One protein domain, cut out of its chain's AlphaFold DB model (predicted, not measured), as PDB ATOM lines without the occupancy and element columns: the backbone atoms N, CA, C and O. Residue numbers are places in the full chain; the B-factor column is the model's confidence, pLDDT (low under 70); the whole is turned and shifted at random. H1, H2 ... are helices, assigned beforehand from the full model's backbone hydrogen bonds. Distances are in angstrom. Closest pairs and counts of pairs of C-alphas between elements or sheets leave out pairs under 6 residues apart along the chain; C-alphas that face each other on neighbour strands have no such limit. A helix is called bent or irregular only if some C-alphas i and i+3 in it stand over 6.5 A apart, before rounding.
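This is residues 11 to 76 of the 79 residues of the protein "Zeta_toxin domain-containing protein" of Lysobacter pythonis (UniProt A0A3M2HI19). This is an open, flat frame of three short helices joined by one long link and one short link: H1 and H3 meet at one end, where the last residue of H3 comes to H1, while H2 lies away from both at the other end. An extended run, residues 35 to 42, passes beside H2, and the loop of residues 43 to 48 sticks out before H2 begins. Two lengths of chain span between the ends, residues 22 to 34 going out from H1 and residues 60 to 68 coming back to H3. The printed part has 66 residues with three named helices in the order H1, H2, H3 and no named strand; its class is all helix, though under half of the residues, 29 of 66, are in named elements. The whole is loose, with a radius of gyration of the C-alphas of 13.5 A, and spans 35 by 33 by 15 A.

The printed part begins with H1, residues 11 to 21, which touches H3, residues 69 to 75. Their closest C-alphas are those of Val 16 and Tyr 75, 6.9 A apart. The lines of H1 and H3 are about perpendicular, at 74 degrees, and their centres are 12.9 A apart. H2, residues 49 to 59, touches no helix: H1 and H2 are apart, and H2 and H3 are apart. In H1 and H2 every O i to N i+4 pair is within hydrogen-bond range; in H3 it is 1 of 3, beside 4 of 4 O i to N i+3 pairs.

H1 runs from Lys 11, with its C-alpha at (176.990, 266.869, 192.787), to Val 21, 14.5 A from first to last C-alpha. It is neither bent nor irregular, but only just: C-alphas 18 and 21 are 6.3 A apart. Residues 22 to 48 follow with no named element. H2 runs from Lys 49, with its C-alpha at (190.742, 236.497, 193.777), to Glu 59, 15.3 A from first to last C-alpha. H3 runs from Pro 69 to Tyr 75, with C-alpha 75 at (187.729, 257.680, 189.432), and measures 10.4 A.

The two C-alphas farthest apart are those of Lys 11 and Ala 47, at 37.0 A, while those of Lys 11 and His 76, first and last of the printed part, are 13.3 A apart. The link from H1 to H2 is long, with 27 residues; the link from H2 to H3 is short, with 9. Residues 43 to 48 stand free. The printed part has no cut. The mean pLDDT of the printed part is 94.2, and no printed residue is under 70.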
ATOM      1  N   LYS A  11     177.016 266.526 194.216       96.88
ATOM      2  CA  LYS A  11     176.990 266.869 192.787       96.88
ATOM      3  C   LYS A  11     178.204 266.277 192.086       96.88
ATOM      4  O   LYS A  11     178.046 265.642 191.043       96.88
ATOM      5  N   THR A  12     179.392 266.439 192.667       96.12
ATOM      6  CA  THR A  12     180.626 265.868 192.113       96.12
ATOM      7  C   THR A  12     180.562 264.347 192.082       96.12
ATOM      8  O   THR A  12     180.845 263.758 191.042       96.12
ATOM      9  N   HIS A  13     180.104 263.717 193.164       96.19
ATOM     10  CA  HIS A  13     179.938 262.268 193.229       96.19
ATOM     11  C   HIS A  13     178.983 261.746 192.143       96.19
ATOM     12  O   HIS A  13     179.326 260.825 191.403       96.19
ATOM     13  N   THR A  14     177.793 262.344 191.997       97.44
ATOM     14  CA  THR A  14     176.828 261.942 190.958       97.44
ATOM     15  C   THR A  14     177.394 262.117 189.552       97.44
ATOM     16  O   THR A  14     177.163 261.258 188.701       97.44
ATOM     17  N   ARG A  15     178.140 263.200 189.309       97.75
ATOM     18  CA  ARG A  15     178.787 263.455 188.021       97.75
ATOM     19  C   ARG A  15     179.835 262.388 187.702       97.75
ATOM     20  O   ARG A  15     179.747 261.768 186.654       97.75
ATOM     21  N   VAL A  16     180.765 262.111 188.618       96.62
ATOM     22  CA  VAL A  16     181.797 261.071 188.432       96.62
ATOM     23  C   VAL A  16     181.161 259.705 188.169       96.62
ATOM     24  O   VAL A  16     181.570 258.991 187.255       96.62
ATOM     25  N   PHE A  17     180.124 259.354 188.931       96.19
ATOM     26  CA  PHE A  17     179.417 258.093 188.744       96.19
ATOM     27  C   PHE A  17     178.795 257.974 187.344       96.19
ATOM     28  O   PHE A  17     178.998 256.972 186.662       96.19
ATOM     29  N   ARG A  18     178.061 259.002 186.898       97.19
ATOM     30  CA  ARG A  18     177.356 258.987 185.607       97.19
ATOM     31  C   ARG A  18     178.284 259.111 184.407       97.19
ATOM     32  O   ARG A  18     178.048 258.443 183.408       97.19
ATOM     33  N   ASP A  19     179.307 259.949 184.512       96.94
ATOM     34  CA  ASP A  19     180.111 260.356 183.360       96.94
ATOM     35  C   ASP A  19     181.369 259.489 183.200       96.94
ATOM     36  O   ASP A  19     181.908 259.388 182.098       96.94
ATOM     37  N   SER A  20     181.827 258.838 184.278       95.38
ATOM     38  CA  SER A  20     183.069 258.055 184.278       95.38
ATOM     39  C   SER A  20     182.859 256.597 184.677       95.38
ATOM     40  O   SER A  20     183.279 255.718 183.931       95.38
ATOM     41  N   VAL A  21     182.212 256.326 185.818       96.19
ATOM     42  CA  VAL A  21     182.096 254.951 186.347       96.19
ATOM     43  C   VAL A  21     181.178 254.103 185.471       96.19
ATOM     44  O   VAL A  21     181.589 253.053 184.988       96.19
ATOM     45  N   ILE A  22     179.951 254.568 185.222       95.94
ATOM     46  CA  ILE A  22     178.963 253.808 184.446       95.94
ATOM     47  C   ILE A  22     179.428 253.559 183.000       95.94
ATOM     48  O   ILE A  22     179.430 252.395 182.595       95.94
ATOM     49  N   PRO A  23     179.891 254.565 182.227       95.25
ATOM     50  CA  PRO A  23     180.272 254.365 180.827       95.25
ATOM     51  C   PRO A  23     181.492 253.466 180.622       95.25
ATOM     52  O   PRO A  23     181.646 252.906 179.540       95.25
ATOM     53  N   LYS A  24     182.364 253.344 181.630       93.94
ATOM     54  CA  LYS A  24     183.571 252.501 181.587       93.94
ATOM     55  C   LYS A  24     183.396 251.151 182.287       93.94
ATOM     56  O   LYS A  24     184.357 250.397 182.381       93.94
ATOM     57  N   SER A  25     182.195 250.863 182.778       93.44
ATOM     58  CA  SER A  25     181.824 249.572 183.355       93.44
ATOM     59  C   SER A  25     180.965 248.770 182.381       93.44
ATOM     60  O   SER A  25     180.440 249.296 181.400       93.44
ATOM     61  N   GLU A  26     180.731 247.507 182.709       94.12
ATOM     62  CA  GLU A  26     179.827 246.622 181.976       94.12
ATOM     63  C   GLU A  26     178.344 246.961 182.220       94.12
ATOM     64  O   GLU A  26     177.464 246.351 181.617       94.12
ATOM     65  N   PHE A  27     178.034 247.939 183.081       93.12
ATOM     66  CA  PHE A  27     176.667 248.245 183.513       93.12
ATOM     67  C   PHE A  27     175.712 248.571 182.357       93.12
ATOM     68  O   PHE A  27     174.549 248.184 182.397       93.12
ATOM     69  N   ASN A  28     176.187 249.264 181.319       92.50
ATOM     70  CA  ASN A  28     175.352 249.637 180.170       92.50
ATOM     71  C   ASN A  28     175.126 248.488 179.176       92.50
ATOM     72  O   ASN A  28     174.261 248.597 178.310       92.50
ATOM     73  N   THR A  29     175.928 247.426 179.256       92.56
ATOM     74  CA  THR A  29     175.869 246.281 178.337       92.56
ATOM     75  C   THR A  29     175.289 245.033 178.989       92.56
ATOM     76  O   THR A  29     174.791 244.165 178.276       92.56
ATOM     77  N   ALA A  30     175.354 244.940 180.317       94.19
ATOM     78  CA  ALA A  30     174.787 243.843 181.080       94.19
ATOM     79  C   ALA A  30     173.254 243.853 181.016       94.19
ATOM     80  O   ALA A  30     172.610 244.908 181.011       94.19
ATOM     81  N   LEU A  31     172.659 242.666 180.983       94.69
ATOM     82  CA  LEU A  31     171.216 242.496 180.922       94.69
ATOM     83  C   LEU A  31     170.624 242.403 182.330       94.69
ATOM     84  O   LEU A  31     171.234 241.922 183.285       94.69
ATOM     85  N   SER A  32     169.378 242.851 182.456       93.88
ATOM     86  CA  SER A  32     168.576 242.550 183.642       93.88
ATOM     87  C   SER A  32     168.027 241.129 183.551       93.88
ATOM     88  O   SER A  32     167.588 240.698 182.486       93.88
ATOM     89  N   HIS A  33     168.008 240.423 184.681       93.88
ATOM     90  CA  HIS A  33     167.525 239.044 184.782       93.88
ATOM     91  C   HIS A  33     166.346 238.951 185.741       93.88
ATOM     92  O   HIS A  33     166.356 239.597 186.787       93.88
ATOM     93  N   ASP A  34     165.394 238.059 185.457       96.81
ATOM     94  CA  ASP A  34     164.281 237.754 186.373       96.81
ATOM     95  C   ASP A  34     164.766 237.189 187.720       96.81
ATOM     96  O   ASP A  34     164.100 237.308 188.750       96.81
ATOM     97  N   ARG A  35     165.935 236.538 187.715       95.31
ATOM     98  CA  ARG A  35     166.596 235.965 188.893       95.31
ATOM     99  C   ARG A  35     168.084 236.335 188.886       95.31
ATOM    100  O   ARG A  35     168.907 235.500 188.501       95.31
ATOM    101  N   PRO A  36     168.444 237.570 189.272       94.88
ATOM    102  CA  PRO A  36     169.831 238.014 189.265       94.88
ATOM    103  C   PRO A  36     170.649 237.248 190.309       94.88
ATOM    104  O   PRO A  36     170.135 236.823 191.347       94.88
ATOM    105  N   LYS A  37     171.945 237.091 190.041       94.81
ATOM    106  CA  LYS A  37     172.904 236.469 190.959       94.81
ATOM    107  C   LYS A  37     173.943 237.499 191.378       94.81
ATOM    108  O   LYS A  37     174.400 238.285 190.557       94.81
ATOM    109  N   ALA A  38     174.344 237.452 192.644       95.25
ATOM    110  CA  ALA A  38     175.459 238.230 193.167       95.25
ATOM    111  C   ALA A  38     176.496 237.275 193.762       95.25
ATOM    112  O   ALA A  38     176.148 236.382 194.536       95.25
ATOM    113  N   ILE A  39     177.761 237.467 193.398       94.88
ATOM    114  CA  ILE A  39     178.885 236.668 193.889       94.88
ATOM    115  C   ILE A  39     179.793 237.601 194.686       94.88
ATOM    116  O   ILE A  39     180.322 238.570 194.148       94.88
ATOM    117  N   ILE A  40     179.967 237.310 195.974       94.62
ATOM    118  CA  ILE A  40     180.842 238.077 196.865       94.62
ATOM    119  C   ILE A  40     182.130 237.282 197.058       94.62
ATOM    120  O   ILE A  40     182.110 236.174 197.592       94.62
ATOM    121  N   LEU A  41     183.253 237.847 196.616       93.69
ATOM    122  CA  LEU A  41     184.559 237.206 196.728       93.69
ATOM    123  C   LEU A  41     185.234 237.566 198.055       93.69
ATOM    124  O   LEU A  41     185.357 238.737 198.407       93.69
ATOM    125  N   GLY A  42     185.718 236.548 198.765       92.00
ATOM    126  CA  GLY A  42     186.485 236.681 200.003       92.00
ATOM    127  C   GLY A  42     187.864 236.035 199.888       92.00
ATOM    128  O   GLY A  42     188.079 235.132 199.082       92.00
ATOM    129  N   GLY A  43     188.815 236.511 200.689       90.69
ATOM    130  CA  GLY A  43     190.169 235.958 200.768       90.69
ATOM    131  C   GLY A  43     191.225 237.033 200.995       90.69
ATOM    132  O   GLY A  43     191.038 238.195 200.616       90.69
ATOM    133  N   GLN A  44     192.356 236.650 201.585       93.69
ATOM    134  CA  GLN A  44     193.463 237.563 201.866       93.69
ATOM    135  C   GLN A  44     193.997 238.252 200.590       93.69
ATOM    136  O   GLN A  44     193.828 237.741 199.470       93.69
ATOM    137  N   PRO A  45     194.629 239.433 200.705       90.81
ATOM    138  CA  PRO A  45     195.431 239.995 199.620       90.81
ATOM    139  C   PRO A  45     196.428 238.953 199.084       90.81
ATOM    140  O   PRO A  45     197.006 238.193 199.855       90.81
ATOM    141  N   GLY A  46     196.572 238.858 197.762       88.88
ATOM    142  CA  GLY A  46     197.434 237.853 197.120       88.88
ATOM    143  C   GLY A  46     196.839 236.442 196.966       88.88
ATOM    144  O   GLY A  46     197.442 235.621 196.287       88.88
ATOM    145  N   ALA A  47     195.640 236.150 197.489       92.00
ATOM    146  CA  ALA A  47     195.003 234.825 197.378       92.00
ATOM    147  C   ALA A  47     194.533 234.424 195.960       92.00
ATOM    148  O   ALA A  47     193.944 233.362 195.787       92.00
ATOM    149  N   GLY A  48     194.725 235.280 194.950       90.44
ATOM    150  CA  GLY A  48     194.316 234.986 193.571       90.44
ATOM    151  C   GLY A  48     192.842 235.258 193.247       90.44
ATOM    152  O   GLY A  48     192.316 234.687 192.294       90.44
ATOM    153  N   LYS A  49     192.168 236.154 193.986       92.56
ATOM    154  CA  LYS A  49     190.742 236.497 193.777       92.56
ATOM    155  C   LYS A  49     190.392 236.900 192.336       92.56
ATOM    156  O   LYS A  49     189.306 236.570 191.880       92.56
ATOM    157  N   GLY A  50     191.317 237.516 191.591       91.00
ATOM    158  CA  GLY A  50     191.102 237.844 190.174       91.00
ATOM    159  C   GLY A  50     190.812 236.619 189.291       91.00
ATOM    160  O   GLY A  50     190.040 236.710 188.340       91.00
ATOM    161  N   GLY A  51     191.350 235.444 189.643       93.44
ATOM    162  CA  GLY A  51     191.003 234.183 188.984       93.44
ATOM    163  C   GLY A  51     189.547 233.774 189.222       93.44
ATOM    164  O   GLY A  51     188.887 233.305 188.298       93.44
ATOM    165  N   LEU A  52     189.021 234.019 190.428       93.94
ATOM    166  CA  LEU A  52     187.613 233.773 190.758       93.94
ATOM    167  C   LEU A  52     186.685 234.743 190.021       93.94
ATOM    168  O   LEU A  52     185.664 234.306 189.501       93.94
ATOM    169  N   THR A  53     187.060 236.021 189.901       93.62
ATOM    170  CA  THR A  53     186.313 236.995 189.085       93.62
ATOM    171  C   THR A  53     186.196 236.522 187.635       93.62
ATOM    172  O   THR A  53     185.107 236.517 187.066       93.62
ATOM    173  N   ARG A  54     187.302 236.044 187.046       94.12
ATOM    174  CA  ARG A  54     187.302 235.499 185.680       94.12
ATOM    175  C   ARG A  54     186.437 234.244 185.556       94.12
ATOM    176  O   ARG A  54     185.707 234.113 184.577       94.12
ATOM    177  N   ALA A  55     186.508 233.334 186.525       94.62
ATOM    178  CA  ALA A  55     185.676 232.132 186.544       94.62
ATOM    179  C   ALA A  55     184.179 232.476 186.616       94.62
ATOM    180  O   ALA A  55     183.404 231.964 185.813       94.62
ATOM    181  N   ALA A  56     183.798 233.399 187.501       94.25
ATOM    182  CA  ALA A  56     182.427 233.886 187.634       94.25
ATOM    183  C   ALA A  56     181.917 234.546 186.343       94.25
ATOM    184  O   ALA A  56     180.798 234.280 185.916       94.25
ATOM    185  N   SER A  57     182.748 235.359 185.684       94.12
ATOM    186  CA  SER A  57     182.397 235.964 184.396       94.12
ATOM    187  C   SER A  57     182.137 234.912 183.314       94.12
ATOM    188  O   SER A  57     181.143 235.012 182.599       94.12
ATOM    189  N   MET A  58     182.957 233.858 183.234       94.38
ATOM    190  CA  MET A  58     182.715 232.750 182.300       94.38
ATOM    191  C   MET A  58     181.434 231.973 182.635       94.38
ATOM    192  O   MET A  58     180.671 231.654 181.727       94.38
ATOM    193  N   GLU A  59     181.171 231.692 183.916       93.81
ATOM    194  CA  GLU A  59     179.947 231.003 184.358       93.81
ATOM    195  C   GLU A  59     178.682 231.795 183.997       93.81
ATOM    196  O   GLU A  59     177.671 231.221 183.592       93.81
ATOM    197  N   LEU A  60     178.754 233.123 184.090       93.38
ATOM    198  CA  LEU A  60     177.667 234.037 183.746       93.38
ATOM    199  C   LEU A  60     177.677 234.447 182.265       93.38
ATOM    200  O   LEU A  60     176.991 235.388 181.886       93.38
ATOM    201  N   SER A  61     178.425 233.739 181.410       93.19
ATOM    202  CA  SER A  61     178.484 233.988 179.959       93.19
ATOM    203  C   SER A  61     178.873 235.428 179.588       93.19
ATOM    204  O   SER A  61     178.438 235.956 178.568       93.19
ATOM    205  N   GLY A  62     179.691 236.074 180.421       92.25
ATOM    206  CA  GLY A  62     180.108 237.468 180.266       92.25
ATOM    207  C   GLY A  62     179.064 238.502 180.696       92.25
ATOM    208  O   GLY A  62     179.383 239.686 180.722       92.25
ATOM    209  N   ASP A  63     177.858 238.084 181.080       96.06
ATOM    210  CA  ASP A  63     176.782 238.973 181.516       96.06
ATOM    211  C   ASP A  63     176.864 239.234 183.025       96.06
ATOM    212  O   ASP A  63     176.100 238.719 183.846       96.06
ATOM    213  N   VAL A  64     177.898 239.983 183.403       95.56
ATOM    214  CA  VAL A  64     178.213 240.319 184.789       95.56
ATOM    215  C   VAL A  64     178.777 241.731 184.869       95.56
ATOM    216  O   VAL A  64     179.575 242.142 184.031       95.56
ATOM    217  N   VAL A  65     178.405 242.458 185.920       95.88
ATOM    218  CA  VAL A  65     179.015 243.746 186.266       95.88
ATOM    219  C   VAL A  65     179.999 243.517 187.404       95.88
ATOM    220  O   VAL A  65     179.600 243.117 188.501       95.88
ATOM    221  N   THR A  66     181.287 243.756 187.154       95.12
ATOM    222  CA  THR A  66     182.318 243.592 188.188       95.12
ATOM    223  C   THR A  66     182.431 244.873 189.008       95.12
ATOM    224  O   THR A  66     182.642 245.953 188.466       95.12
ATOM    225  N   ILE A  67     182.320 244.760 190.333       95.19
ATOM    226  CA  ILE A  67     182.483 245.889 191.257       95.19
ATOM    227  C   ILE A  67     183.765 245.667 192.059       95.19
ATOM    228  O   ILE A  67     183.774 244.893 193.016       95.19
ATOM    229  N   ASP A  68     184.840 246.349 191.664       93.38
ATOM    230  CA  ASP A  68     186.130 246.319 192.355       93.38
ATOM    231  C   ASP A  68     186.420 247.680 193.018       93.38
ATOM    232  O   ASP A  68     186.691 248.661 192.318       93.38
ATOM    233  N   PRO A  69     186.379 247.774 194.360       90.94
ATOM    234  CA  PRO A  69     186.675 249.011 195.075       90.94
ATOM    235  C   PRO A  69     188.073 249.571 194.811       90.94
ATOM    236  O   PRO A  69     188.247 250.782 194.923       90.94
ATOM    237  N   ASP A  70     189.064 248.727 194.498       90.81
ATOM    238  CA  ASP A  70     190.429 249.181 194.235       90.81
ATOM    239  C   ASP A  70     190.497 249.911 192.887       90.81
ATOM    240  O   ASP A  70     191.039 251.013 192.831       90.81
ATOM    241  N   VAL A  71     189.852 249.369 191.845       92.38
ATOM    242  CA  VAL A  71     189.709 250.029 190.530       92.38
ATOM    243  C   VAL A  71     188.884 251.309 190.649       92.38
ATOM    244  O   VAL A  71     189.195 252.322 190.028       92.38
ATOM    245  N   LEU A  72     187.843 251.306 191.490       94.50
ATOM    246  CA  LEU A  72     186.984 252.477 191.656       94.50
ATOM    247  C   LEU A  72     187.711 253.702 192.236       94.50
ATOM    248  O   LEU A  72     187.233 254.823 192.048       94.50
ATOM    249  N   ARG A  73     188.864 253.519 192.900       93.88
ATOM    250  CA  ARG A  73     189.678 254.639 193.404       93.88
ATOM    251  C   ARG A  73     190.205 255.525 192.281       93.88
ATOM    252  O   ARG A  73     190.271 256.730 192.474       93.88
ATOM    253  N   GLU A  74     190.488 254.967 191.105       94.12
ATOM    254  CA  GLU A  74     191.001 255.718 189.947       94.12
ATOM    255  C   GLU A  74     190.025 256.793 189.442       94.12
ATOM    256  O   GLU A  74     190.417 257.721 188.739       94.12
ATOM    257  N   TYR A  75     188.741 256.690 189.797       94.69
ATOM    258  CA  TYR A  75     187.729 257.680 189.432       94.69
ATOM    259  C   TYR A  75     187.640 258.853 190.407       94.69
ATOM    260  O   TYR A  75     186.885 259.797 190.149       94.69
ATOM    261  N   HIS A  76     188.370 258.821 191.523       94.56
ATOM    262  CA  HIS A  76     188.392 259.949 192.435       94.56
ATOM    263  C   HIS A  76     189.134 261.136 191.785       94.56
ATOM    264  O   HIS A  76     190.252 260.964 191.305       94.56
TER     265      HIS A  76